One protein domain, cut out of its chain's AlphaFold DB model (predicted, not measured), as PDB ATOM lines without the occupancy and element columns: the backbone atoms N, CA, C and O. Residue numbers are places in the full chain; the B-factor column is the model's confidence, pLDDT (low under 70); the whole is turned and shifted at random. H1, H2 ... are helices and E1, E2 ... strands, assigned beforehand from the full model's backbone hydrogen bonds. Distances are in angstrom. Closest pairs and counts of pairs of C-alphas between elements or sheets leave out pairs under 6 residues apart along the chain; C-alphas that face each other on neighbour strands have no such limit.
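What this domain is: This is residues 319 to 432 of the 614 residues of the protein "XPGI domain-containing protein" of Dactylellina haptotyla (strain CBS 200.50) (UniProt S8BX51). A small three-stranded sheet forms a wall, with the long, kinked helix H1 slanting over one face and H5 rising from that same face; H2 folds back from the end of H1 to meet H5. The short helices H3 and H4 make one end of the elongated outline, and H6, packed on edge strand E1, makes the other. The printed part has 114 residues and runs H1 H2 E1 E2 H3 H4 E3 H5 H6, six named helices and three named strands; the sheet, E1 E2 E3, is antiparallel and the class mostly helix. It is compact, with a radius of gyration of the C-alphas of 15.3 A, and spans 48 by 30 by 21 A.

How they stand to each other: E1, residues 356 to 358, and E2, 365 to 370, form a hairpin; N 367 and O 357 are 2.9 A apart. E3, 401 to 406, is antiparallel to E2, with N 366 and O 405 2.8 A apart. In two layers, H1, 319 to 337, H5, 407 to 417, and H6, 420 to 431, are on one face of the sheet. H1's height over the sheet is 10.8 A, H5's 10.0 A. H1 only just touches H2, 340 to 347, with 3 pairs of C-alphas within 8 A, closest Leu 335 and Arg 343, 5.7 A, through residues 334 to 335 alone. H2 touches H5, closest C-alphas Ala 344 and His 417, 5.8 A. H3, 381 to 384, and H4, 388 to 394, touch only at the corner, closest C-alphas Leu 384 and Ala 391, 5.7 A. Every O i to N i+4 pair is within hydrogen-bond range in H2, but 13 of 15 in H1, 5 of 7 in H5, 7 of 8 in H6 and 1 of 3 in H4, beside 1 of 4 O i to N i+3 pairs; H3 is too short.

Where its parts are: H1 begins at C-alpha 319 (136.320, 194.128, 181.409), is 24.2 A long and has a kink of 50 degrees near residue 326. E2 and E3 are each 16.0 A long. H6, 15.8 A, ends at C-alpha 431 (133.082, 152.711, 179.218).

The domain as a whole: The C-alphas of His 386 and Thr 431 are farthest apart, 48.8 A. The printed part has no cut and no long link. Its mean pLDDT is 70.7, with residues 382 to 406 and 420 to 432 among those under 70.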
ATOM      1  N   SER A 319     137.108 195.051 180.582       89.06
ATOM      2  CA  SER A 319     136.320 194.128 181.409       89.06
ATOM      3  C   SER A 319     136.114 192.778 180.720       89.06
ATOM      4  O   SER A 319     136.075 191.750 181.395       89.06
ATOM      5  N   HIS A 320     135.989 192.793 179.390       88.31
ATOM      6  CA  HIS A 320     135.886 191.591 178.577       88.31
ATOM      7  C   HIS A 320     137.145 190.729 178.726       88.31
ATOM      8  O   HIS A 320     137.045 189.563 179.110       88.31
ATOM      9  N   ASP A 321     138.327 191.317 178.521       89.06
ATOM     10  CA  ASP A 321     139.606 190.607 178.638       89.06
ATOM     11  C   ASP A 321     139.824 190.098 180.062       89.06
ATOM     12  O   ASP A 321     140.241 188.960 180.263       89.06
ATOM     13  N   PHE A 322     139.460 190.900 181.067       92.19
ATOM     14  CA  PHE A 322     139.519 190.483 182.463       92.19
ATOM     15  C   PHE A 322     138.670 189.234 182.714       92.19
ATOM     16  O   PHE A 322     139.148 188.262 183.292       92.19
ATOM     17  N   ILE A 323     137.417 189.228 182.259       90.88
ATOM     18  CA  ILE A 323     136.530 188.074 182.419       90.88
ATOM     19  C   ILE A 323     137.047 186.872 181.622       90.88
ATOM     20  O   ILE A 323     136.955 185.744 182.102       90.88
ATOM     21  N   GLN A 324     137.609 187.081 180.434       87.56
ATOM     22  CA  GLN A 324     138.144 185.994 179.622       87.56
ATOM     23  C   GLN A 324     139.381 185.349 180.263       87.56
ATOM     24  O   GLN A 324     139.483 184.123 180.277       87.56
ATOM     25  N   CYS A 325     140.291 186.151 180.815       87.06
ATOM     26  CA  CYS A 325     141.519 185.669 181.448       87.06
ATOM     27  C   CYS A 325     141.264 185.102 182.852       87.06
ATOM     28  O   CYS A 325     141.786 184.046 183.212       87.06
ATOM     29  N   TYR A 326     140.433 185.779 183.649       90.00
ATOM     30  CA  TYR A 326     140.239 185.460 185.062       90.00
ATOM     31  C   TYR A 326     138.937 184.691 185.344       90.00
ATOM     32  O   TYR A 326     138.837 184.016 186.357       90.00
ATOM     33  N   GLY A 327     137.933 184.681 184.468       89.06
ATOM     34  CA  GLY A 327     136.631 184.056 184.762       89.06
ATOM     35  C   GLY A 327     136.721 182.573 185.148       89.06
ATOM     36  O   GLY A 327     136.128 182.155 186.146       89.06
ATOM     37  N   ALA A 328     137.533 181.799 184.420       85.50
ATOM     38  CA  ALA A 328     137.748 180.374 184.681       85.50
ATOM     39  C   ALA A 328     138.348 180.107 186.064       85.50
ATOM     40  O   ALA A 328     137.808 179.330 186.854       85.50
ATOM     41  N   GLY A 329     139.423 180.816 186.405       84.88
ATOM     42  CA  GLY A 329     140.070 180.635 187.699       84.88
ATOM     43  C   GLY A 329     139.233 181.139 188.875       84.88
ATOM     44  O   GLY A 329     139.345 180.587 189.968       84.88
ATOM     45  N   ILE A 330     138.354 182.132 188.667       89.56
ATOM     46  CA  ILE A 330     137.483 182.658 189.720       89.56
ATOM     47  C   ILE A 330     136.465 181.567 190.035       89.56
ATOM     48  O   ILE A 330     136.286 181.225 191.206       89.56
ATOM     49  N   LEU A 331     135.872 180.965 189.000       86.81
ATOM     50  CA  LEU A 331     134.970 179.831 189.154       86.81
ATOM     51  C   LEU A 331     135.673 178.647 189.828       86.81
ATOM     52  O   LEU A 331     135.175 178.142 190.833       86.81
ATOM     53  N   GLY A 332     136.846 178.246 189.331       85.00
ATOM     54  CA  GLY A 332     137.635 177.159 189.913       85.00
ATOM     55  C   GLY A 332     137.915 177.395 191.398       85.00
ATOM     56  O   GLY A 332     137.655 176.532 192.237       85.00
ATOM     57  N   ARG A 333     138.335 178.608 191.764       85.56
ATOM     58  CA  ARG A 333     138.567 178.985 193.161       85.56
ATOM     59  C   ARG A 333     137.286 178.980 193.994       85.56
ATOM     60  O   ARG A 333     137.317 178.481 195.117       85.56
ATOM     61  N   LYS A 334     136.166 179.495 193.476       88.00
ATOM     62  CA  LYS A 334     134.858 179.432 194.155       88.00
ATOM     63  C   LYS A 334     134.464 177.982 194.434       88.00
ATOM     64  O   LYS A 334     134.064 177.681 195.553       88.00
ATOM     65  N   LEU A 335     134.660 177.074 193.478       86.25
ATOM     66  CA  LEU A 335     134.374 175.645 193.647       86.25
ATOM     67  C   LEU A 335     135.276 174.980 194.700       86.25
ATOM     68  O   LEU A 335     134.776 174.186 195.501       86.25
ATOM     69  N   ILE A 336     136.570 175.330 194.737       83.31
ATOM     70  CA  ILE A 336     137.526 174.842 195.751       83.31
ATOM     71  C   ILE A 336     137.125 175.294 197.157       83.31
ATOM     72  O   ILE A 336     137.212 174.517 198.105       83.31
ATOM     73  N   LEU A 337     136.733 176.563 197.303       83.94
ATOM     74  CA  LEU A 337     136.432 177.167 198.603       83.94
ATOM     75  C   LEU A 337     135.022 176.859 199.103       83.94
ATOM     76  O   LEU A 337     134.781 176.922 200.308       83.94
ATOM     77  N   ALA A 338     134.100 176.550 198.196       87.12
ATOM     78  CA  ALA A 338     132.736 176.207 198.537       87.12
ATOM     79  C   ALA A 338     132.678 174.884 199.311       87.12
ATOM     80  O   ALA A 338     133.287 173.877 198.925       87.12
ATOM     81  N   ASP A 339     131.891 174.888 200.388       87.75
ATOM     82  CA  ASP A 339     131.443 173.653 201.017       87.75
ATOM     83  C   ASP A 339     130.553 172.843 200.057       87.75
ATOM     84  O   ASP A 339     130.171 173.298 198.977       87.75
ATOM     85  N   THR A 340     130.218 171.617 200.446       84.06
ATOM     86  CA  THR A 340     129.412 170.690 199.644       84.06
ATOM     87  C   THR A 340     128.062 171.293 199.219       84.06
ATOM     88  O   THR A 340     127.613 171.066 198.098       84.06
ATOM     89  N   ALA A 341     127.410 172.095 200.065       86.38
ATOM     90  CA  ALA A 341     126.111 172.690 199.748       86.38
ATOM     91  C   ALA A 341     126.250 173.895 198.804       86.38
ATOM     92  O   ALA A 341     125.545 173.982 197.797       86.38
ATOM     93  N   ALA A 342     127.194 174.794 199.084       87.06
ATOM     94  CA  ALA A 342     127.509 175.946 198.252       87.06
ATOM     95  C   ALA A 342     128.005 175.514 196.868       87.06
ATOM     96  O   ALA A 342     127.596 176.085 195.859       87.06
ATOM     97  N   ARG A 343     128.813 174.452 196.793       87.75
ATOM     98  CA  ARG A 343     129.310 173.906 195.530       87.75
ATOM     99  C   ARG A 343     128.180 173.328 194.694       87.75
ATOM    100  O   ARG A 343     128.078 173.654 193.514       87.75
ATOM    101  N   ALA A 344     127.281 172.557 195.310       84.56
ATOM    102  CA  ALA A 344     126.064 172.102 194.648       84.56
ATOM    103  C   ALA A 344     125.224 173.286 194.155       84.56
ATOM    104  O   ALA A 344     124.720 173.247 193.041       84.56
ATOM    105  N   SER A 345     125.096 174.352 194.953       86.88
ATOM    106  CA  SER A 345     124.364 175.552 194.547       86.88
ATOM    107  C   SER A 345     125.004 176.246 193.349       86.88
ATOM    108  O   SER A 345     124.260 176.694 192.486       86.88
ATOM    109  N   ILE A 346     126.338 176.336 193.284       85.50
ATOM    110  CA  ILE A 346     127.075 176.914 192.148       85.50
ATOM    111  C   ILE A 346     126.851 176.055 190.897       85.50
ATOM    112  O   ILE A 346     126.461 176.572 189.856       85.50
ATOM    113  N   LEU A 347     127.021 174.736 191.003       83.06
ATOM    114  CA  LEU A 347     126.888 173.815 189.870       83.06
ATOM    115  C   LEU A 347     125.440 173.674 189.370       83.06
ATOM    116  O   LEU A 347     125.219 173.481 188.179       83.06
ATOM    117  N   LYS A 348     124.448 173.791 190.264       80.12
ATOM    118  CA  LYS A 348     123.015 173.714 189.934       80.12
ATOM    119  C   LYS A 348     122.446 175.003 189.367       80.12
ATOM    120  O   LYS A 348     121.276 175.004 188.981       80.12
ATOM    121  N   GLN A 349     123.207 176.100 189.330       78.62
ATOM    122  CA  GLN A 349     122.703 177.307 188.692       78.62
ATOM    123  C   GLN A 349     122.363 176.948 187.240       78.62
ATOM    124  O   GLN A 349     123.263 176.558 186.499       78.62
ATOM    125  N   PRO A 350     121.094 177.085 186.803       63.25
ATOM    126  CA  PRO A 350     120.657 176.658 185.467       63.25
ATOM    127  C   PRO A 350     121.419 177.384 184.355       63.25
ATOM    128  O   PRO A 350     121.434 176.959 183.205       63.25
ATOM    129  N   ARG A 351     122.068 178.488 184.729       63.03
ATOM    130  CA  ARG A 351     122.968 179.252 183.892       63.03
ATOM    131  C   ARG A 351     124.255 178.477 183.629       63.03
ATOM    132  O   ARG A 351     124.574 178.355 182.470       63.03
ATOM    133  N   LEU A 352     124.918 177.852 184.606       64.50
ATOM    134  CA  LEU A 352     126.294 177.359 184.449       64.50
ATOM    135  C   LEU A 352     126.520 176.291 183.364       64.50
ATOM    136  O   LEU A 352     127.645 176.181 182.888       64.50
ATOM    137  N   GLY A 353     125.485 175.557 182.936       61.09
ATOM    138  CA  GLY A 353     125.537 174.702 181.743       61.09
ATOM    139  C   GLY A 353     126.714 173.723 181.705       61.09
ATOM    140  O   GLY A 353     127.201 173.425 180.615       61.09
ATOM    141  N   VAL A 354     127.184 173.260 182.871       63.94
ATOM    142  CA  VAL A 354     128.404 172.455 182.983       63.94
ATOM    143  C   VAL A 354     128.194 171.129 182.272       63.94
ATOM    144  O   VAL A 354     127.514 170.235 182.773       63.94
ATOM    145  N   LYS A 355     128.797 170.999 181.096       68.38
ATOM    146  CA  LYS A 355     128.947 169.716 180.418       68.38
ATOM    147  C   LYS A 355     130.313 169.166 180.770       68.38
ATOM    148  O   LYS A 355     131.310 169.815 180.474       68.38
ATOM    149  N   LEU A 356     130.334 167.993 181.395       64.62
ATOM    150  CA  LEU A 356     131.551 167.214 181.567       64.62
ATOM    151  C   LEU A 356     131.750 166.403 180.294       64.62
ATOM    152  O   LEU A 356     131.002 165.463 180.038       64.62
ATOM    153  N   ALA A 357     132.740 166.777 179.491       70.88
ATOM    154  CA  ALA A 357     133.162 165.952 178.367       70.88
ATOM    155  C   ALA A 357     134.514 165.306 178.707       70.88
ATOM    156  O   ALA A 357     135.444 166.027 179.089       70.88
ATOM    157  N   PRO A 358     134.657 163.973 178.588       67.81
ATOM    158  CA  PRO A 358     135.971 163.353 178.652       67.81
ATOM    159  C   PRO A 358     136.817 163.878 177.490       67.81
ATOM    160  O   PRO A 358     136.356 163.942 176.345       67.81
ATOM    161  N   ILE A 359     138.059 164.264 177.771       69.56
ATOM    162  CA  ILE A 359     138.974 164.697 176.715       69.56
ATOM    163  C   ILE A 359     139.466 163.456 175.981       69.56
ATOM    164  O   ILE A 359     140.102 162.578 176.569       69.56
ATOM    165  N   GLN A 360     139.192 163.383 174.678       55.06
ATOM    166  CA  GLN A 360     139.738 162.321 173.840       55.06
ATOM    167  C   GLN A 360     141.271 162.347 173.961       55.06
ATOM    168  O   GLN A 360     141.899 163.355 173.642       55.06
ATOM    169  N   ASN A 361     141.856 161.239 174.432       52.34
ATOM    170  CA  ASN A 361     143.290 161.021 174.691       52.34
ATOM    171  C   ASN A 361     143.841 161.446 176.066       52.34
ATOM    172  O   ASN A 361     145.048 161.334 176.268       52.34
ATOM    173  N   SER A 362     143.010 161.856 177.028       54.53
ATOM    174  CA  SER A 362     143.442 161.960 178.428       54.53
ATOM    175  C   SER A 362     142.474 161.224 179.340       54.53
ATOM    176  O   SER A 362     141.339 161.644 179.534       54.53
ATOM    177  N   SER A 363     142.945 160.137 179.950       48.91
ATOM    178  CA  SER A 363     142.189 159.384 180.956       48.91
ATOM    179  C   SER A 363     142.051 160.123 182.286       48.91
ATOM    180  O   SER A 363     141.602 159.516 183.242       48.91
ATOM    181  N   SER A 364     142.499 161.379 182.374       69.88
ATOM    182  CA  SER A 364     142.615 162.115 183.634       69.88
ATOM    183  C   SER A 364     142.240 163.589 183.515       69.88
ATOM    184  O   SER A 364     142.598 164.367 184.391       69.88
ATOM    185  N   LEU A 365     141.535 164.000 182.456       71.12
ATOM    186  CA  LEU A 365     141.039 165.369 182.308       71.12
ATOM    187  C   LEU A 365     139.550 165.367 181.961       71.12
ATOM    188  O   LEU A 365     139.071 164.551 181.171       71.12
ATOM    189  N   VAL A 366     138.837 166.326 182.531       74.62
ATOM    190  CA  VAL A 366     137.435 166.608 182.269       74.62
ATOM    191  C   VAL A 366     137.329 168.039 181.778       74.62
ATOM    192  O   VAL A 366     137.826 168.967 182.415       74.62
ATOM    193  N   ARG A 367     136.663 168.217 180.642       79.56
ATOM    194  CA  ARG A 367     136.379 169.536 180.098       79.56
ATOM    195  C   ARG A 367     135.155 170.123 180.774       79.56
ATOM    196  O   ARG A 367     134.115 169.467 180.813       79.56
ATOM    197  N   LEU A 368     135.279 171.353 181.265       79.38
ATOM    198  CA  LEU A 368     134.180 172.155 181.788       79.38
ATOM    199  C   LEU A 368     133.798 173.214 180.758       79.38
ATOM    200  O   LEU A 368     134.620 174.050 180.392       79.38
ATOM    201  N   GLN A 369     132.544 173.184 180.310       81.12
ATOM    202  CA  GLN A 369     131.964 174.246 179.488       81.12
ATOM    203  C   GLN A 369     131.133 175.189 180.357       81.12
ATOM    204  O   GLN A 369     130.187 174.752 181.008       81.12
ATOM    205  N   PHE A 370     131.468 176.479 180.360       82.00
ATOM    206  CA  PHE A 370     130.716 177.519 181.072       82.00
ATOM    207  C   PHE A 370     130.891 178.872 180.371       82.00
ATOM    208  O   PHE A 370     131.825 179.067 179.591       82.00
ATOM    209  N   LYS A 371     130.002 179.836 180.634       81.12
ATOM    210  CA  LYS A 371     130.220 181.216 180.188       81.12
ATOM    211  C   LYS A 371     131.091 181.959 181.208       81.12
ATOM    212  O   LYS A 371     130.728 181.983 182.386       81.12
ATOM    213  N   PRO A 372     132.195 182.602 180.787       77.25
ATOM    214  CA  PRO A 372     133.168 183.241 181.679       77.25
ATOM    215  C   PRO A 372     132.593 184.184 182.740       77.25
ATOM    216  O   PRO A 372     133.019 184.153 183.891       77.25
ATOM    217  N   TYR A 373     131.590 184.987 182.379       81.94
ATOM    218  CA  TYR A 373     130.975 185.958 183.286       81.94
ATOM    219  C   TYR A 373     130.165 185.316 184.420       81.94
ATOM    220  O   TYR A 373     129.857 185.982 185.395       81.94
ATOM    221  N   TRP A 374     129.825 184.025 184.339       78.69
ATOM    222  CA  TRP A 374     129.183 183.317 185.456       78.69
ATOM    223  C   TRP A 374     130.158 182.944 186.564       78.69
ATOM    224  O   TRP A 374     129.738 182.683 187.688       78.69
ATOM    225  N   GLY A 375     131.457 182.901 186.257       78.38
ATOM    226  CA  GLY A 375     132.475 182.731 187.281       78.38
ATOM    227  C   GLY A 375     132.577 183.951 188.191       78.38
ATOM    228  O   GLY A 375     133.004 183.811 189.335       78.38
ATOM    229  N   THR A 376     132.158 185.128 187.719       84.25
ATOM    230  CA  THR A 376     132.406 186.409 188.383       84.25
ATOM    231  C   THR A 376     131.142 186.985 189.028       84.25
ATOM    232  O   THR A 376     130.024 186.724 188.597       84.25
ATOM    233  N   ASP A 377     131.323 187.780 190.080       85.31
ATOM    234  CA  ASP A 377     130.261 188.564 190.727       85.31
ATOM    235  C   ASP A 377     130.107 189.953 190.066       85.31
ATOM    236  O   ASP A 377     129.413 190.833 190.576       85.31
ATOM    237  N   ILE A 378     130.790 190.183 188.938       83.12
ATOM    238  CA  ILE A 378     130.752 191.449 188.204       83.12
ATOM    239  C   ILE A 378     129.437 191.507 187.424       83.12
ATOM    240  O   ILE A 378     129.202 190.687 186.537       83.12
ATOM    241  N   SER A 379     128.580 192.483 187.757       79.12
ATOM    242  CA  SER A 379     127.309 192.682 187.049       79.12
ATOM    243  C   SER A 379     127.549 192.910 185.559       79.12
ATOM    244  O   SER A 379     128.473 193.627 185.172       79.12
ATOM    245  N   PHE A 380     126.668 192.348 184.734       71.00
ATOM    246  CA  PHE A 380     126.666 192.580 183.296       71.00
ATOM    247  C   PHE A 380     126.504 194.068 182.966       71.00
ATOM    248  O   PHE A 380     127.135 194.545 182.036       71.00
ATOM    249  N   ASP A 381     125.752 194.821 183.772       70.62
ATOM    250  CA  ASP A 381     125.523 196.254 183.543       70.62
ATOM    251  C   ASP A 381     126.833 197.061 183.600       70.62
ATOM    252  O   ASP A 381     127.063 197.942 182.780       70.62
ATOM    253  N   LEU A 382     127.774 196.664 184.466       68.50
ATOM    254  CA  LEU A 382     129.107 197.278 184.552       68.50
ATOM    255  C   LEU A 382     130.006 196.951 183.345       68.50
ATOM    256  O   LEU A 382     131.056 197.571 183.167       68.50
ATOM    257  N   LEU A 383     129.635 195.952 182.536       66.06
ATOM    258  CA  LEU A 383     130.286 195.661 181.254       66.06
ATOM    259  C   LEU A 383     129.787 196.602 180.155       66.06
ATOM    260  O   LEU A 383     130.527 196.854 179.207       66.06
ATOM    261  N   LEU A 384     128.569 197.129 180.295       66.12
ATOM    262  CA  LEU A 384     127.915 197.977 179.302       66.12
ATOM    263  C   LEU A 384     128.381 199.434 179.373       66.12
ATOM    264  O   LEU A 384     128.480 200.082 178.336       66.12
ATOM    265  N   ASP A 385     128.739 199.924 180.563       56.34
ATOM    266  CA  ASP A 385     129.025 201.348 180.815       56.34
ATOM    267  C   ASP A 385     130.266 201.918 180.093       56.34
ATOM    268  O   ASP A 385     130.486 203.130 180.105       56.34
ATOM    269  N   HIS A 386     131.089 201.082 179.448       56.41
ATOM    270  CA  HIS A 386     132.302 201.545 178.761       56.41
ATOM    271  C   HIS A 386     132.468 201.073 177.311       56.41
ATOM    272  O   HIS A 386     133.298 201.647 176.605       56.41
ATOM    273  N   GLU A 387     131.703 200.084 176.835       59.78
ATOM    274  CA  GLU A 387     131.879 199.502 175.496       59.78
ATOM    275  C   GLU A 387     130.537 198.983 174.936       59.78
ATOM    276  O   GLU A 387     130.233 197.792 175.016       59.78
ATOM    277  N   GLU A 388     129.729 199.852 174.312       55.31
ATOM    278  CA  GLU A 388     128.452 199.462 173.666       55.31
ATOM    279  C   GLU A 388     128.620 198.317 172.643       55.31
ATOM    280  O   GLU A 388     127.714 197.507 172.453       55.31
ATOM    281  N   SER A 389     129.803 198.192 172.029       57.38
ATOM    282  CA  SER A 389     130.128 197.099 171.105       57.38
ATOM    283  C   SER A 389     130.336 195.745 171.804       57.38
ATOM    284  O   SER A 389     130.046 194.708 171.210       57.38
ATOM    285  N   ALA A 390     130.805 195.721 173.058       55.62
ATOM    286  CA  ALA A 390     131.078 194.483 173.799       55.62
ATOM    287  C   ALA A 390     129.790 193.829 174.333       55.62
ATOM    288  O   ALA A 390     129.697 192.606 174.444       55.62
ATOM    289  N   ALA A 391     128.762 194.638 174.598       56.00
ATOM    290  CA  ALA A 391     127.425 194.211 175.011       56.00
ATOM    291  C   ALA A 391     126.792 193.182 174.059       56.00
ATOM    292  O   ALA A 391     126.166 192.195 174.469       56.00
ATOM    293  N   GLN A 392     126.951 193.434 172.760       57.69
ATOM    294  CA  GLN A 392     126.337 192.650 171.698       57.69
ATOM    295  C   GLN A 392     127.086 191.332 171.471       57.69
ATOM    296  O   GLN A 392     126.462 190.313 171.185       57.69
ATOM    297  N   GLU A 393     128.403 191.316 171.693       57.47
ATOM    298  CA  GLU A 393     129.204 190.093 171.681       57.47
ATOM    299  C   GLU A 393     128.915 189.238 172.925       57.47
ATOM    300  O   GLU A 393     128.494 188.089 172.796       57.47
ATOM    301  N   LEU A 394     128.981 189.802 174.134       53.53
ATOM    302  CA  LEU A 394     128.784 189.069 175.397       53.53
ATOM    303  C   LEU A 394     127.376 188.461 175.573       53.53
ATOM    304  O   LEU A 394     127.208 187.478 176.303       53.53
ATOM    305  N   SER A 395     126.360 189.024 174.913       48.09
ATOM    306  CA  SER A 395     124.987 188.497 174.916       48.09
ATOM    307  C   SER A 395     124.773 187.321 173.953       48.09
ATOM    308  O   SER A 395     123.778 186.600 174.083       48.09
ATOM    309  N   THR A 396     125.709 187.043 173.034       48.72
ATOM    310  CA  THR A 396     125.577 185.884 172.144       48.72
ATOM    311  C   THR A 396     125.814 184.555 172.884       48.72
ATOM    312  O   THR A 396     126.727 184.422 173.705       48.72
ATOM    313  N   PRO A 397     125.026 183.501 172.590       41.56
ATOM    314  CA  PRO A 397     125.192 182.165 173.175       41.56
ATOM    315  C   PRO A 397     126.508 181.455 172.791       41.56
ATOM    316  O   PRO A 397     126.727 180.332 173.234       41.56
ATOM    317  N   LEU A 398     127.378 182.099 172.004       38.81
ATOM    318  CA  LEU A 398     128.628 181.558 171.460       38.81
ATOM    319  C   LEU A 398     129.844 181.693 172.393       38.81
ATOM    320  O   LEU A 398     130.880 181.094 172.118       38.81
ATOM    321  N   PHE A 399     129.739 182.423 173.506       49.62
ATOM    322  CA  PHE A 399     130.851 182.595 174.450       49.62
ATOM    323  C   PHE A 399     130.913 181.468 175.491       49.62
ATOM    324  O   PHE A 399     130.711 181.692 176.683       49.62
ATOM    325  N   SER A 400     131.176 180.240 175.043       52.25
ATOM    326  CA  SER A 400     131.573 179.137 175.925       52.25
ATOM    327  C   SER A 400     133.091 179.135 176.102       52.25
ATOM    328  O   SER A 400     133.826 179.099 175.116       52.25
ATOM    329  N   CYS A 401     133.563 179.156 177.345       54.03
ATOM    330  CA  CYS A 401     134.935 178.798 177.676       54.03
ATOM    331  C   CYS A 401     134.988 177.292 177.927       54.03
ATOM    332  O   CYS A 401     134.105 176.739 178.583       54.03
ATOM    333  N   GLU A 402     136.000 176.649 177.353       61.66
ATOM    334  CA  GLU A 402     136.360 175.273 177.659       61.66
ATOM    335  C   GLU A 402     137.609 175.327 178.526       61.66
ATOM    336  O   GLU A 402     138.624 175.877 178.093       61.66
ATOM    337  N   ASP A 403     137.514 174.792 179.738       67.38
ATOM    338  CA  ASP A 403     138.670 174.625 180.610       67.38
ATOM    339  C   ASP A 403     138.880 173.138 180.892       67.38
ATOM    340  O   ASP A 403     137.950 172.412 181.262       67.38
ATOM    341  N   ASP A 404     140.105 172.681 180.665       67.88
ATOM    342  CA  ASP A 404     140.489 171.287 180.812       67.88
ATOM    343  C   ASP A 404     141.005 171.100 182.246       67.88
ATOM    344  O   ASP A 404     142.096 171.535 182.606       67.88
ATOM    345  N   THR A 405     140.192 170.473 183.096       63.12
ATOM    346  CA  THR A 405     140.480 170.294 184.526       63.12
ATOM    347  C   THR A 405     140.849 168.845 184.829       63.12
ATOM    348  O   THR A 405     140.265 167.923 184.269       63.12
ATOM    349  N   GLU A 406     141.792 168.603 185.740       69.44
ATOM    350  CA  GLU A 406     142.181 167.241 186.133       69.44
ATOM    351  C   GLU A 406     141.015 166.449 186.725       69.44
ATOM    352  O   GLU A 406     140.288 166.925 187.586       69.44
ATOM    353  N   GLU A 407     140.852 165.208 186.283       70.44
ATOM    354  CA  GLU A 407     139.722 164.344 186.585       70.44
ATOM    355  C   GLU A 407     139.635 164.020 188.067       70.44
ATOM    356  O   GLU A 407     138.550 164.092 188.617       70.44
ATOM    357  N   GLY A 408     140.745 163.704 188.740       69.88
ATOM    358  CA  GLY A 408     140.708 163.442 190.183       69.88
ATOM    359  C   GLY A 408     140.170 164.644 190.964       69.88
ATOM    360  O   GLY A 408     139.390 164.492 191.902       69.88
ATOM    361  N   PHE A 409     140.527 165.848 190.519       68.62
ATOM    362  CA  PHE A 409     140.058 167.097 191.096       68.62
ATOM    363  C   PHE A 409     138.612 167.417 190.685       68.62
ATOM    364  O   PHE A 409     137.787 167.731 191.541       68.62
ATOM    365  N   ALA A 410     138.267 167.257 189.408       72.62
ATOM    366  CA  ALA A 410     136.915 167.419 188.891       72.62
ATOM    367  C   ALA A 410     135.946 166.425 189.547       72.62
ATOM    368  O   ALA A 410     134.865 166.822 189.954       72.62
ATOM    369  N   ARG A 411     136.341 165.166 189.746       71.69
ATOM    370  CA  ARG A 411     135.571 164.151 190.474       71.69
ATOM    371  C   ARG A 411     135.389 164.543 191.932       71.69
ATOM    372  O   ARG A 411     134.257 164.645 192.389       71.69
ATOM    373  N   ALA A 412     136.470 164.879 192.640       72.25
ATOM    374  CA  ALA A 412     136.384 165.324 194.033       72.25
ATOM    375  C   ALA A 412     135.477 166.558 194.216       72.25
ATOM    376  O   ALA A 412     134.828 166.713 195.255       72.25
ATOM    377  N   LEU A 413     135.421 167.439 193.213       71.06
ATOM    378  CA  LEU A 413     134.565 168.620 193.232       71.06
ATOM    379  C   LEU A 413     133.124 168.334 192.796       71.06
ATOM    380  O   LEU A 413     132.204 168.849 193.422       71.06
ATOM    381  N   ILE A 414     132.917 167.558 191.737       72.94
ATOM    382  CA  ILE A 414     131.663 167.533 190.972       72.94
ATOM    383  C   ILE A 414     130.886 166.235 191.195       72.94
ATOM    384  O   ILE A 414     129.661 166.270 191.273       72.94
ATOM    385  N   GLU A 415     131.570 165.102 191.358       73.50
ATOM    386  CA  GLU A 415     130.951 163.774 191.470       73.50
ATOM    387  C   GLU A 415     129.931 163.650 192.620       73.50
ATOM    388  O   GLU A 415     128.873 163.069 192.386       73.50
ATOM    389  N   PRO A 416     130.123 164.273 193.808       75.69
ATOM    390  CA  PRO A 416     129.108 164.273 194.870       75.69
ATOM    391  C   PRO A 416     127.790 164.982 194.507       75.69
ATOM    392  O   PRO A 416     126.855 164.995 195.309       75.69
ATOM    393  N   HIS A 417     127.731 165.646 193.352       69.19
ATOM    394  CA  HIS A 417     126.647 166.547 192.961       69.19
ATOM    395  C   HIS A 417     125.991 166.199 191.628       69.19
ATOM    396  O   HIS A 417     124.977 166.816 191.293       69.19
ATOM    397  N   LEU A 418     126.538 165.233 190.891       66.00
ATOM    398  CA  LEU A 418     125.902 164.701 189.692       66.00
ATOM    399  C   LEU A 418     124.673 163.877 190.095       66.00
ATOM    400  O   LEU A 418     124.696 163.147 191.089       66.00
ATOM    401  N   SER A 419     123.577 164.004 189.344       70.69
ATOM    402  CA  SER A 419     122.460 163.066 189.482       70.69
ATOM    403  C   SER A 419     122.927 161.652 189.108       70.69
ATOM    404  O   SER A 419     123.856 161.524 188.314       70.69
ATOM    405  N   PRO A 420     122.282 160.575 189.593       67.56
ATOM    406  CA  PRO A 420     122.629 159.214 189.179       67.56
ATOM    407  C   PRO A 420     122.654 159.036 187.654       67.56
ATOM    408  O   PRO A 420     123.503 158.322 187.138       67.56
ATOM    409  N   GLU A 421     121.771 159.733 186.935       68.19
ATOM    410  CA  GLU A 421     121.720 159.762 185.469       68.19
ATOM    411  C   GLU A 421     122.927 160.486 184.859       68.19
ATOM    412  O   GLU A 421     123.530 159.967 183.928       68.19
ATOM    413  N   GLN A 422     123.335 161.633 185.411       65.31
ATOM    414  CA  GLN A 422     124.540 162.354 184.986       65.31
ATOM    415  C   GLN A 422     125.818 161.589 185.335       65.31
ATOM    416  O   GLN A 422     126.772 161.612 184.567       65.31
ATOM    417  N   THR A 423     125.847 160.890 186.472       65.31
ATOM    418  CA  THR A 423     126.936 159.990 186.859       65.31
ATOM    419  C   THR A 423     127.002 158.797 185.913       65.31
ATOM    420  O   THR A 423     128.094 158.427 185.496       65.31
ATOM    421  N   LEU A 424     125.858 158.222 185.532       59.62
ATOM    422  CA  LEU A 424     125.771 157.148 184.543       59.62
ATOM    423  C   LEU A 424     126.176 157.623 183.148       59.62
ATOM    424  O   LEU A 424     126.908 156.907 182.484       59.62
ATOM    425  N   GLU A 425     125.763 158.811 182.707       62.72
ATOM    426  CA  GLU A 425     126.172 159.404 181.426       62.72
ATOM    427  C   GLU A 425     127.677 159.712 181.417       62.72
ATOM    428  O   GLU A 425     128.385 159.371 180.467       62.72
ATOM    429  N   TYR A 426     128.189 160.255 182.524       59.81
ATOM    430  CA  TYR A 426     129.611 160.473 182.761       59.81
ATOM    431  C   TYR A 426     130.394 159.151 182.707       59.81
ATOM    432  O   TYR A 426     131.329 159.030 181.921       59.81
ATOM    433  N   GLN A 427     129.979 158.122 183.452       59.28
ATOM    434  CA  GLN A 427     130.608 156.791 183.459       59.28
ATOM    435  C   GLN A 427     130.443 156.044 182.120       59.28
ATOM    436  O   GLN A 427     131.349 155.319 181.692       59.28
ATOM    437  N   ALA A 428     129.322 156.229 181.420       58.19
ATOM    438  CA  ALA A 428     129.061 155.661 180.098       58.19
ATOM    439  C   ALA A 428     130.013 156.245 179.049       58.19
ATOM    440  O   ALA A 428     130.570 155.491 178.253       58.19
ATOM    441  N   GLY A 429     130.296 157.553 179.117       56.50
ATOM    442  CA  GLY A 429     131.298 158.215 178.276       56.50
ATOM    443  C   GLY A 429     132.713 157.629 178.399       56.50
ATOM    444  O   GLY A 429     133.472 157.685 177.433       56.50
ATOM    445  N   PHE A 430     133.056 157.013 179.540       45.94
ATOM    446  CA  PHE A 430     134.337 156.320 179.753       45.94
ATOM    447  C   PHE A 430     134.323 154.843 179.344       45.94
ATOM    448  O   PHE A 430     135.346 154.315 178.908       45.94
ATOM    449  N   THR A 431     133.189 154.156 179.495       40.88
ATOM    450  CA  THR A 431     133.082 152.711 179.218       40.88
ATOM    451  C   THR A 431     132.816 152.412 177.747       40.88
ATOM    452  O   THR A 431     133.267 151.383 177.237       40.88
ATOM    453  N   THR A 432     132.172 153.323 177.012       36.59
ATOM    454  CA  THR A 432     132.065 153.215 175.556       36.59
ATOM    455  C   THR A 432     133.357 153.695 174.904       36.59
ATOM    456  O   THR A 432     133.419 154.771 174.312       36.59
TER     457      THR A 432